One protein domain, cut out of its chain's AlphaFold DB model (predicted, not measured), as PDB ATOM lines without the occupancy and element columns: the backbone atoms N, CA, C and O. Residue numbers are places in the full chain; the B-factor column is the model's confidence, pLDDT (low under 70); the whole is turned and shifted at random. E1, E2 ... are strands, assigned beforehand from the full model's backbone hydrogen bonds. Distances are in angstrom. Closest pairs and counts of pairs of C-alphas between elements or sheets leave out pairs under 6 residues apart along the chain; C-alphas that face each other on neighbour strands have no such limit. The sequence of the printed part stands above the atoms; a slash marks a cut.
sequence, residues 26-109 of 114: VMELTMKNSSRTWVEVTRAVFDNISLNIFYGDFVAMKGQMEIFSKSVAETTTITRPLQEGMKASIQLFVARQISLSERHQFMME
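Overview. This is residues 26 to 109 of the 114 residues of the protein "DUF432 domain-containing protein" of Methanolinea sp (UniProt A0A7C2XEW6). Little of this domain is regular structure: one twisted sheet of four strands makes a slab, the link from E1 to E2 crosses over one of its faces, and the link from E3 to E4 swings wide beyond one end, where residues 95 to 102 stick out. The 84 printed residues hold no named helix; the order E1, E2, E3, E4, along the chain and across the sheet, is mixed, and the class is all strand, with 26 residues in named elements. It is flat, 39 by 31 by 17 A, and only just compact, close to loose, with a radius of gyration of the C-alphas of 14.2 A.

Arrangement. Inner strand E2, residues 59 to 67, is parallel to edge strand E1, residues 26 to 33, at 12 degrees, with N 63 and O 28 2.8 A apart. E2 and E3, residues 73 to 78, form an antiparallel hairpin at 148 degrees; N 74 and O 66 are 2.8 A apart. E3 and edge strand E4, residues 106 to 108, form another at 151 degrees, with N 108 and O 73 2.7 A apart; E2, E3 and E4 are a meander, each strand the antiparallel neighbour of the one before. E1 and E4 are apart.

Along the chain. E2 spans 26.2 A, E1 22.1 A, E3 16.6 A and E4 6.3 A. C-alpha 26 is at (-35.622, -17.165, 10.783), C-alpha 108 at (-44.354, -0.856, 22.184).

Size, cuts and confidence. The farthest C-alphas, of Thr 37 and Arg 96, are 41.2 A apart. The printed part has no cut; the links E1 to E2 and E3 to E4 are long. Residues 93 to 103 have pLDDT under 70.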
ATOM      1  N   VAL A  26     -34.200 -17.299  11.117       96.88
ATOM      2  CA  VAL A  26     -35.622 -17.165  10.783       96.88
ATOM      3  C   VAL A  26     -36.414 -16.773  12.025       96.88
ATOM      4  O   VAL A  26     -36.321 -17.419  13.069       96.88
ATOM      5  N   MET A  27     -37.235 -15.736  11.906       95.88
ATOM      6  CA  MET A  27     -38.254 -15.408  12.898       95.88
ATOM      7  C   MET A  27     -39.626 -15.693  12.296       95.88
ATOM      8  O   MET A  27     -40.021 -15.054  11.326       95.88
ATOM      9  N   GLU A  28     -40.363 -16.624  12.892       97.25
ATOM     10  CA  GLU A  28     -41.803 -16.711  12.657       97.25
ATOM     11  C   GLU A  28     -42.480 -15.654  13.529       97.25
ATOM     12  O   GLU A  28     -42.304 -15.661  14.749       97.25
ATOM     13  N   LEU A  29     -43.238 -14.747  12.916       96.44
ATOM     14  CA  LEU A  29     -43.977 -13.710  13.626       96.44
ATOM     15  C   LEU A  29     -45.477 -13.923  13.436       96.44
ATOM     16  O   LEU A  29     -46.001 -13.775  12.336       96.44
ATOM     17  N   THR A  30     -46.179 -14.238  14.523       96.69
ATOM     18  CA  THR A  30     -47.647 -14.262  14.527       96.69
ATOM     19  C   THR A  30     -48.173 -12.911  14.995       96.69
ATOM     20  O   THR A  30     -47.917 -12.511  16.129       96.69
ATOM     21  N   MET A  31     -48.932 -12.220  14.144       95.81
ATOM     22  CA  MET A  31     -49.547 -10.934  14.478       95.81
ATOM     23  C   MET A  31     -51.054 -11.085  14.679       95.81
ATOM     24  O   MET A  31     -51.742 -11.695  13.862       95.81
ATOM     25  N   LYS A  32     -51.577 -10.481  15.745       97.44
ATOM     26  CA  LYS A  32     -53.010 -10.354  16.010       97.44
ATOM     27  C   LYS A  32     -53.370  -8.874  16.070       97.44
ATOM     28  O   LYS A  32     -52.913  -8.158  16.958       97.44
ATOM     29  N   ASN A  33     -54.212  -8.418  15.146       96.56
ATOM     30  CA  ASN A  33     -54.783  -7.078  15.221       96.56
ATOM     31  C   ASN A  33     -56.031  -7.099  16.116       96.56
ATOM     32  O   ASN A  33     -57.098  -7.525  15.683       96.56
ATOM     33  N   SER A  34     -55.876  -6.652  17.362       97.12
ATOM     34  CA  SER A  34     -56.964  -6.493  18.338       97.12
ATOM     35  C   SER A  34     -57.551  -5.075  18.337       97.12
ATOM     36  O   SER A  34     -58.485  -4.787  19.089       97.12
ATOM     37  N   SER A  35     -57.020  -4.179  17.502       93.75
ATOM     38  CA  SER A  35     -57.567  -2.840  17.315       93.75
ATOM     39  C   SER A  35     -58.838  -2.866  16.453       93.75
ATOM     40  O   SER A  35     -59.195  -3.868  15.835       93.75
ATOM     41  N   ARG A  36     -59.537  -1.728  16.384       93.81
ATOM     42  CA  ARG A  36     -60.726  -1.552  15.524       93.81
ATOM     43  C   ARG A  36     -60.392  -1.019  14.128       93.81
ATOM     44  O   ARG A  36     -61.300  -0.709  13.363       93.81
ATOM     45  N   THR A  37     -59.111  -0.848  13.818       91.25
ATOM     46  CA  THR A  37     -58.646  -0.168  12.607       91.25
ATOM     47  C   THR A  37     -57.602  -0.993  11.874       91.25
ATOM     48  O   THR A  37     -56.939  -1.851  12.453       91.25
ATOM     49  N   TRP A  38     -57.408  -0.688  10.595       92.25
ATOM     50  CA  TRP A  38     -56.222  -1.139   9.882       92.25
ATOM     51  C   TRP A  38     -54.982  -0.455  10.460       92.25
ATOM     52  O   TRP A  38     -54.977   0.760  10.679       92.25
ATOM     53  N   VAL A  39     -53.955  -1.260  10.725       93.00
ATOM     54  CA  VAL A  39     -52.658  -0.814  11.231       93.00
ATOM     55  C   VAL A  39     -51.597  -1.391  10.308       93.00
ATOM     56  O   VAL A  39     -51.524  -2.606  10.133       93.00
ATOM     57  N   GLU A  40     -50.815  -0.513   9.694       93.00
ATOM     58  CA  GLU A  40     -49.591  -0.895   9.001       93.00
ATOM     59  C   GLU A  40     -48.497  -1.096  10.046       93.00
ATOM     60  O   GLU A  40     -48.344  -0.261  10.934       93.00
ATOM     61  N   VAL A  41     -47.774  -2.214   9.972       92.31
ATOM     62  CA  VAL A  41     -46.698  -2.534  10.913       92.31
ATOM     63  C   VAL A  41     -45.380  -2.505  10.166       92.31
ATOM     64  O   VAL A  41     -45.138  -3.347   9.303       92.31
ATOM     65  N   THR A  42     -44.522  -1.551  10.514       90.44
ATOM     66  CA  THR A  42     -43.203  -1.397   9.880       90.44
ATOM     67  C   THR A  42     -42.073  -1.925  10.757       90.44
ATOM     68  O   THR A  42     -40.970  -2.169  10.267       90.44
ATOM     69  N   ARG A  43     -42.318  -2.096  12.064       91.44
ATOM     70  CA  ARG A  43     -41.305  -2.488  13.052       91.44
ATOM     71  C   ARG A  43     -41.914  -3.368  14.143       91.44
ATOM     72  O   ARG A  43     -43.049  -3.159  14.560       91.44
ATOM     73  N   ALA A  44     -41.113  -4.294  14.657       92.44
ATOM     74  CA  ALA A  44     -41.399  -5.054  15.869       92.44
ATOM     75  C   ALA A  44     -40.155  -5.032  16.765       92.44
ATOM     76  O   ALA A  44     -39.041  -5.278  16.300       92.44
ATOM     77  N   VAL A  45     -40.334  -4.705  18.044       92.56
ATOM     78  CA  VAL A  45     -39.245  -4.632  19.027       92.56
ATOM     79  C   VAL A  45     -39.447  -5.739  20.041       92.56
ATOM     80  O   VAL A  45     -40.543  -5.874  20.565       92.56
ATOM     81  N   PHE A  46     -38.401  -6.507  20.330       91.44
ATOM     82  CA  PHE A  46     -38.427  -7.592  21.309       91.44
ATOM     83  C   PHE A  46     -37.404  -7.324  22.407       91.44
ATOM     84  O   PHE A  46     -36.295  -6.863  22.127       91.44
ATOM     85  N   ASP A  47     -37.765  -7.654  23.645       88.25
ATOM     86  CA  ASP A  47     -36.845  -7.609  24.780       88.25
ATOM     87  C   ASP A  47     -35.813  -8.742  24.662       88.25
ATOM     88  O   ASP A  47     -36.176  -9.910  24.480       88.25
ATOM     89  N   ASN A  48     -34.526  -8.408  24.789       83.06
ATOM     90  CA  ASN A  48     -33.425  -9.359  24.676       83.06
ATOM     91  C   ASN A  48     -33.453 -10.438  25.769       83.06
ATOM     92  O   ASN A  48     -32.999 -11.556  25.522       83.06
ATOM     93  N   ILE A  49     -33.991 -10.123  26.952       81.69
ATOM     94  CA  ILE A  49     -34.141 -11.075  28.062       81.69
ATOM     95  C   ILE A  49     -35.138 -12.174  27.685       81.69
ATOM     96  O   ILE A  49     -34.970 -13.329  28.071       81.69
ATOM     97  N   SER A  50     -36.146 -11.828  26.882       78.88
ATOM     98  CA  SER A  50     -37.217 -12.733  26.478       78.88
ATOM     99  C   SER A  50     -36.866 -13.614  25.278       78.88
ATOM    100  O   SER A  50     -37.691 -14.429  24.883       78.88
ATOM    101  N   LEU A  51     -35.694 -13.476  24.646       88.12
ATOM    102  CA  LEU A  51     -35.416 -14.159  23.376       88.12
ATOM    103  C   LEU A  51     -35.216 -15.671  23.553       88.12
ATOM    104  O   LEU A  51     -34.211 -16.141  24.084       88.12
ATOM    105  N   ASN A  52     -36.161 -16.445  23.017       90.75
ATOM    106  CA  ASN A  52     -36.100 -17.901  22.950       90.75
ATOM    107  C   ASN A  52     -35.557 -18.349  21.582       90.75
ATOM    108  O   ASN A  52     -36.316 -18.483  20.621       90.75
ATOM    109  N   ILE A  53     -34.243 -18.572  21.494       93.75
ATOM    110  CA  ILE A  53     -33.574 -19.006  20.257       93.75
ATOM    111  C   ILE A  53     -33.389 -20.525  20.261       93.75
ATOM    112  O   ILE A  53     -32.943 -21.106  21.254       93.75
ATOM    113  N   PHE A  54     -33.677 -21.151  19.126       96.44
ATOM    114  CA  PHE A  54     -33.455 -22.564  18.847       96.44
ATOM    115  C   PHE A  54     -32.487 -22.723  17.670       96.44
ATOM    116  O   PHE A  54     -32.429 -21.859  16.796       96.44
ATOM    117  N   TYR A  55     -31.720 -23.812  17.642       96.56
ATOM    118  CA  TYR A  55     -30.729 -24.085  16.599       96.56
ATOM    119  C   TYR A  55     -30.841 -25.509  16.035       96.56
ATOM    120  O   TYR A  55     -31.171 -26.456  16.752       96.56
ATOM    121  N   GLY A  56     -30.542 -25.641  14.743       95.12
ATOM    122  CA  GLY A  56     -30.475 -26.877  13.961       95.12
ATOM    123  C   GLY A  56     -29.666 -26.608  12.690       95.12
ATOM    124  O   GLY A  56     -28.569 -26.061  12.788       95.12
ATOM    125  N   ASP A  57     -30.232 -26.893  11.516       94.38
ATOM    126  CA  ASP A  57     -29.640 -26.500  10.221       94.38
ATOM    127  C   ASP A  57     -29.557 -24.969  10.053       94.38
ATOM    128  O   ASP A  57     -28.698 -24.448   9.345       94.38
ATOM    129  N   PHE A  58     -30.429 -24.242  10.755       95.88
ATOM    130  CA  PHE A  58     -30.391 -22.793  10.921       95.88
ATOM    131  C   PHE A  58     -30.837 -22.395  12.332       95.88
ATOM    132  O   PHE A  58     -31.298 -23.229  13.118       95.88
ATOM    133  N   VAL A  59     -30.675 -21.116  12.675       96.31
ATOM    134  CA  VAL A  59     -31.164 -20.561  13.943       96.31
ATOM    135  C   VAL A  59     -32.541 -19.944  13.759       96.31
ATOM    136  O   VAL A  59     -32.798 -19.255  12.769       96.31
ATOM    137  N   ALA A  60     -33.435 -20.183  14.713       97.12
ATOM    138  CA  ALA A  60     -34.806 -19.716  14.629       97.12
ATOM    139  C   ALA A  60     -35.379 -19.271  15.970       97.12
ATOM    140  O   ALA A  60     -34.961 -19.727  17.036       97.12
ATOM    141  N   MET A  61     -36.392 -18.414  15.903       95.94
ATOM    142  CA  MET A  61     -37.240 -18.074  17.039       95.94
ATOM    143  C   MET A  61     -38.685 -17.842  16.598       95.94
ATOM    144  O   MET A  61     -38.964 -17.601  15.423       95.94
ATOM    145  N   LYS A  62     -39.603 -17.893  17.563       96.81
ATOM    146  CA  LYS A  62     -41.017 -17.572  17.365       96.81
ATOM    147  C   LYS A  62     -41.388 -16.337  18.174       96.81
ATOM    148  O   LYS A  62     -41.194 -16.319  19.391       96.81
ATOM    149  N   GLY A  63     -41.919 -15.329  17.497       95.50
ATOM    150  CA  GLY A  63     -42.445 -14.100  18.071       95.50
ATOM    151  C   GLY A  63     -43.965 -14.029  17.953       95.50
ATOM    152  O   GLY A  63     -44.567 -14.553  17.012       95.50
ATOM    153  N   GLN A  64     -44.587 -13.346  18.905       96.31
ATOM    154  CA  GLN A  64     -45.982 -12.932  18.827       96.31
ATOM    155  C   GLN A  64     -46.066 -11.423  18.994       96.31
ATOM    156  O   GLN A  64     -45.292 -10.846  19.756       96.31
ATOM    157  N   MET A  65     -47.012 -10.810  18.292       96.06
ATOM    158  CA  MET A  65     -47.336  -9.399  18.430       96.06
ATOM    159  C   MET A  65     -48.851  -9.219  18.509       96.06
ATOM    160  O   MET A  65     -49.576  -9.638  17.603       96.06
ATOM    161  N   GLU A  66     -49.334  -8.586  19.573       97.06
ATOM    162  CA  GLU A  66     -50.726  -8.161  19.699       97.06
ATOM    163  C   GLU A  66     -50.813  -6.642  19.550       97.06
ATOM    164  O   GLU A  66     -50.198  -5.889  20.297       97.06
ATOM    165  N   ILE A  67     -51.563  -6.188  18.548       96.62
ATOM    166  CA  ILE A  67     -51.686  -4.773  18.193       96.62
ATOM    167  C   ILE A  67     -52.982  -4.241  18.794       96.62
ATOM    168  O   ILE A  67     -54.069  -4.709  18.447       96.62
ATOM    169  N   PHE A  68     -52.878  -3.237  19.662       95.12
ATOM    170  CA  PHE A  68     -54.023  -2.615  20.329       95.12
ATOM    171  C   PHE A  68     -54.442  -1.302  19.658       95.12
ATOM    172  O   PHE A  68     -55.623  -0.949  19.659       95.12
ATOM    173  N   SER A  69     -53.499  -0.582  19.047       92.19
ATOM    174  CA  SER A  69     -53.742   0.646  18.282       92.19
ATOM    175  C   SER A  69     -52.601   0.913  17.289       92.19
ATOM    176  O   SER A  69     -51.660   0.131  17.190       92.19
ATOM    177  N   LYS A  70     -52.647   2.046  16.574       90.12
ATOM    178  CA  LYS A  70     -51.536   2.501  15.717       90.12
ATOM    179  C   LYS A  70     -50.243   2.810  16.482       90.12
ATOM    180  O   LYS A  70     -49.175   2.830  15.882       90.12
ATOM    181  N   SER A  71     -50.334   3.075  17.785       89.06
ATOM    182  CA  SER A  71     -49.187   3.430  18.624       89.06
ATOM    183  C   SER A  71     -48.847   2.371  19.665       89.06
ATOM    184  O   SER A  71     -47.742   2.410  20.192       89.06
ATOM    185  N   VAL A  72     -49.771   1.452  19.963       92.88
ATOM    186  CA  VAL A  72     -49.634   0.492  21.061       92.88
ATOM    187  C   VAL A  72     -49.717  -0.937  20.549       92.88
ATOM    188  O   VAL A  72     -50.727  -1.345  19.968       92.88
ATOM    189  N   ALA A  73     -48.668  -1.706  20.815       95.50
ATOM    190  CA  ALA A  73     -48.635  -3.143  20.601       95.50
ATOM    191  C   ALA A  73     -47.769  -3.812  21.664       95.50
ATOM    192  O   ALA A  73     -46.869  -3.202  22.226       95.50
ATOM    193  N   GLU A  74     -48.017  -5.084  21.903       95.25
ATOM    194  CA  GLU A  74     -47.213  -5.912  22.785       95.25
ATOM    195  C   GLU A  74     -46.505  -6.975  21.961       95.25
ATOM    196  O   GLU A  74     -47.112  -7.576  21.075       95.25
ATOM    197  N   THR A  75     -45.233  -7.221  22.257       94.81
ATOM    198  CA  THR A  75     -44.482  -8.335  21.686       94.81
ATOM    199  C   THR A  75     -44.039  -9.308  22.767       94.81
ATOM    200  O   THR A  75     -43.695  -8.944  23.893       94.81
ATOM    201  N   THR A  76     -44.017 -10.583  22.412       93.81
ATOM    202  CA  THR A  76     -43.472 -11.647  23.252       93.81
ATOM    203  C   THR A  76     -42.846 -12.723  22.375       93.81
ATOM    204  O   THR A  76     -42.943 -12.682  21.144       93.81
ATOM    205  N   THR A  77     -42.187 -13.699  22.987       93.44
ATOM    206  CA  THR A  77     -41.621 -14.842  22.274       93.44
ATOM    207  C   THR A  77     -42.170 -16.148  22.828       93.44
ATOM    208  O   THR A  77     -42.619 -16.240  23.972       93.44
ATOM    209  N   ILE A  78     -42.142 -17.186  21.998       92.44
ATOM    210  CA  ILE A  78     -42.641 -18.508  22.362       92.44
ATOM    211  C   ILE A  78     -41.451 -19.424  22.639       92.44
ATOM    212  O   ILE A  78     -40.585 -19.617  21.788       92.44
ATOM    213  N   THR A  79     -41.449 -20.075  23.802       91.56
ATOM    214  CA  THR A  79     -40.469 -21.115  24.159       91.56
ATOM    215  C   THR A  79     -40.808 -22.451  23.486       91.56
ATOM    216  O   THR A  79     -41.044 -23.464  24.144       91.56
ATOM    217  N   ARG A  80     -40.893 -22.458  22.151       93.12
ATOM    218  CA  ARG A  80     -41.070 -23.661  21.325       93.12
ATOM    219  C   ARG A  80     -40.270 -23.529  20.027       93.12
ATOM    220  O   ARG A  80     -40.233 -22.434  19.466       93.12
ATOM    221  N   PRO A  81     -39.665 -24.624  19.536       96.25
ATOM    222  CA  PRO A  81     -38.873 -24.588  18.314       96.25
ATOM    223  C   PRO A  81     -39.735 -24.318  17.077       96.25
ATOM    224  O   PRO A  81     -40.936 -24.597  17.072       96.25
ATOM    225  N   LEU A  82     -39.104 -23.800  16.016       96.00
ATOM    226  CA  LEU A  82     -39.753 -23.609  14.715       96.00
ATOM    227  C   LEU A  82     -40.001 -24.931  13.987       96.00
ATOM    228  O   LEU A  82     -41.065 -25.113  13.403       96.00
ATOM    229  N   GLN A  83     -39.040 -25.849  14.063       95.88
ATOM    230  CA  GLN A  83     -39.109 -27.177  13.465       95.88
ATOM    231  C   GLN A  83     -38.785 -28.249  14.506       95.88
ATOM    232  O   GLN A  83     -38.049 -28.009  15.468       95.88
ATOM    233  N   GLU A  84     -39.335 -29.444  14.308       95.44
ATOM    234  CA  GLU A  84     -38.990 -30.608  15.118       95.44
ATOM    235  C   GLU A  84     -37.482 -30.902  15.027       95.44
ATOM    236  O   GLU A  84     -36.856 -30.709  13.989       95.44
ATOM    237  N   GLY A  85     -36.878 -31.323  16.140       96.38
ATOM    238  CA  GLY A  85     -35.446 -31.631  16.215       96.38
ATOM    239  C   GLY A  85     -34.524 -30.441  16.513       96.38
ATOM    240  O   GLY A  85     -33.366 -30.664  16.871       96.38
ATOM    241  N   MET A  86     -35.010 -29.195  16.457       97.62
ATOM    242  CA  MET A  86     -34.209 -28.041  16.884       97.62
ATOM    243  C   MET A  86     -33.949 -28.056  18.397       97.62
ATOM    244  O   MET A  86     -34.817 -28.393  19.205       97.62
ATOM    245  N   LYS A  87     -32.751 -27.624  18.797       97.62
ATOM    246  CA  LYS A  87     -32.304 -27.571  20.194       97.62
ATOM    247  C   LYS A  87     -32.432 -26.161  20.754       97.62
ATOM    248  O   LYS A  87     -32.110 -25.192  20.074       97.62
ATOM    249  N   ALA A  88     -32.867 -26.037  22.004       94.69
ATOM    250  CA  ALA A  88     -32.903 -24.747  22.688       94.69
ATOM    251  C   ALA A  88     -31.479 -24.231  22.955       94.69
ATOM    252  O   ALA A  88     -30.602 -24.984  23.388       94.69
ATOM    253  N   SER A  89     -31.255 -22.944  22.698       92.06
ATOM    254  CA  SER A  89     -30.026 -22.243  23.079       92.06
ATOM    255  C   SER A  89     -29.967 -21.990  24.592       92.06
ATOM    256  O   SER A  89     -30.980 -22.033  25.292       92.06
ATOM    257  N   ILE A  90     -28.766 -21.720  25.109       86.19
ATOM    258  CA  ILE A  90     -28.577 -21.360  26.518       86.19
ATOM    259  C   ILE A  90     -28.946 -19.885  26.702       86.19
ATOM    260  O   ILE A  90     -28.313 -19.004  26.120       86.19
ATOM    261  N   GLN A  91     -29.926 -19.605  27.561       77.94
ATOM    262  CA  GLN A  91     -30.271 -18.233  27.934       77.94
ATOM    263  C   GLN A  91     -29.323 -17.713  29.018       77.94
ATOM    264  O   GLN A  91     -29.358 -18.152  30.168       77.94
ATOM    265  N   LEU A  92     -28.485 -16.740  28.659       71.25
ATOM    266  CA  LEU A  92     -27.495 -16.166  29.578       71.25
ATOM    267  C   LEU A  92     -28.117 -15.255  30.652       71.25
ATOM    268  O   LEU A  92     -27.536 -15.101  31.725       71.25
ATOM    269  N   PHE A  93     -29.287 -14.664  30.384       64.75
ATOM    270  CA  PHE A  93     -29.959 -13.746  31.312       64.75
ATOM    271  C   PHE A  93     -30.720 -14.480  32.425       64.75
ATOM    272  O   PHE A  93     -30.632 -14.079  33.583       64.75
ATOM    273  N   VAL A  94     -31.352 -15.621  32.119       57.81
ATOM    274  CA  VAL A  94     -32.020 -16.474  33.124       57.81
ATOM    275  C   VAL A  94     -31.018 -17.058  34.123       57.81
ATOM    276  O   VAL A  94     -31.310 -17.155  35.311       57.81
ATOM    277  N   ALA A  95     -29.792 -17.353  33.681       52.16
ATOM    278  CA  ALA A  95     -28.723 -17.835  34.557       52.16
ATOM    279  C   ALA A  95     -28.273 -16.809  35.620       52.16
ATOM    280  O   ALA A  95     -27.585 -17.181  36.568       52.16
ATOM    281  N   ARG A  96     -28.642 -15.523  35.481       52.25
ATOM    282  CA  ARG A  96     -28.266 -14.447  36.417       52.25
ATOM    283  C   ARG A  96     -29.392 -13.994  37.346       52.25
ATOM    284  O   ARG A  96     -29.098 -13.326  38.333       52.25
ATOM    285  N   GLN A  97     -30.648 -14.351  37.078       50.06
ATOM    286  CA  GLN A  97     -31.790 -13.975  37.915       50.06
ATOM    287  C   GLN A  97     -32.664 -15.198  38.203       50.06
ATOM    288  O   GLN A  97     -33.583 -15.538  37.463       50.06
ATOM    289  N   ILE A  98     -32.369 -15.863  39.322       46.28
ATOM    290  CA  ILE A  98     -33.182 -16.937  39.903       46.28
ATOM    291  C   ILE A  98     -34.436 -16.300  40.527       46.28
ATOM    292  O   ILE A  98     -34.502 -16.156  41.740       46.28
ATOM    293  N   SER A  99     -35.374 -15.806  39.710       48.69
ATOM    294  CA  SER A  99     -36.736 -15.389  40.103       48.69
ATOM    295  C   SER A  99     -37.407 -14.651  38.937       48.69
ATOM    296  O   SER A  99     -37.491 -13.427  38.961       48.69
ATOM    297  N   LEU A 100     -37.882 -15.345  37.902       49.94
ATOM    298  CA  LEU A 100     -38.667 -14.691  36.848       49.94
ATOM    299  C   LEU A 100     -39.811 -15.603  36.394       49.94
ATOM    300  O   LEU A 100     -39.729 -16.307  35.393       49.94
ATOM    301  N   SER A 101     -40.884 -15.598  37.183       47.41
ATOM    302  CA  SER A 101     -42.173 -16.234  36.884       47.41
ATOM    303  C   SER A 101     -43.085 -15.378  35.996       47.41
ATOM    304  O   SER A 101     -44.262 -15.693  35.840       47.41
ATOM    305  N   GLU A 102     -42.576 -14.294  35.416       54.38
ATOM    306  CA  GLU A 102     -43.363 -13.380  34.590       54.38
ATOM    307  C   GLU A 102     -43.054 -13.612  33.107       54.38
ATOM    308  O   GLU A 102     -41.892 -13.703  32.699       54.38
ATOM    309  N   ARG A 103     -44.104 -13.737  32.283       60.25
ATOM    310  CA  ARG A 103     -43.966 -13.664  30.823       60.25
ATOM    311  C   ARG A 103     -43.308 -12.326  30.505       60.25
ATOM    312  O   ARG A 103     -43.921 -11.285  30.708       60.25
ATOM    313  N   HIS A 104     -42.068 -12.357  30.026       73.31
ATOM    314  CA  HIS A 104     -41.402 -11.139  29.588       73.31
ATOM    315  C   HIS A 104     -42.032 -10.725  28.263       73.31
ATOM    316  O   HIS A 104     -41.939 -11.430  27.255       73.31
ATOM    317  N   GLN A 105     -42.735  -9.606  28.315       82.69
ATOM    318  CA  GLN A 105     -43.405  -8.980  27.192       82.69
ATOM    319  C   GLN A 105     -42.898  -7.550  27.075       82.69
ATOM    320  O   GLN A 105     -42.644  -6.888  28.083       82.69
ATOM    321  N   PHE A 106     -42.737  -7.079  25.848       89.12
ATOM    322  CA  PHE A 106     -42.321  -5.715  25.585       89.12
ATOM    323  C   PHE A 106     -43.515  -4.910  25.082       89.12
ATOM    324  O   PHE A 106     -44.119  -5.249  24.064       89.12
ATOM    325  N   MET A 107     -43.852  -3.833  25.793       91.81
ATOM    326  CA  MET A 107     -44.882  -2.894  25.361       91.81
ATOM    327  C   MET A 107     -44.258  -1.854  24.427       91.81
ATOM    328  O   MET A 107     -43.436  -1.032  24.829       91.81
ATOM    329  N   MET A 108     -44.661  -1.885  23.165       91.38
ATOM    330  CA  MET A 108     -44.354  -0.856  22.184       91.38
ATOM    331  C   MET A 108     -45.368   0.277  22.332       91.38
ATOM    332  O   MET A 108     -46.512   0.124  21.926       91.38
ATOM    333  N   GLU A 109     -44.951   1.414  22.888       87.19
ATOM    334  CA  GLU A 109     -45.800   2.619  23.018       87.19
ATOM    335  C   GLU A 109     -45.566   3.649  21.897       87.19
ATOM    336  O   GLU A 109     -46.273   4.654  21.785       87.19
TER     337      GLU A 109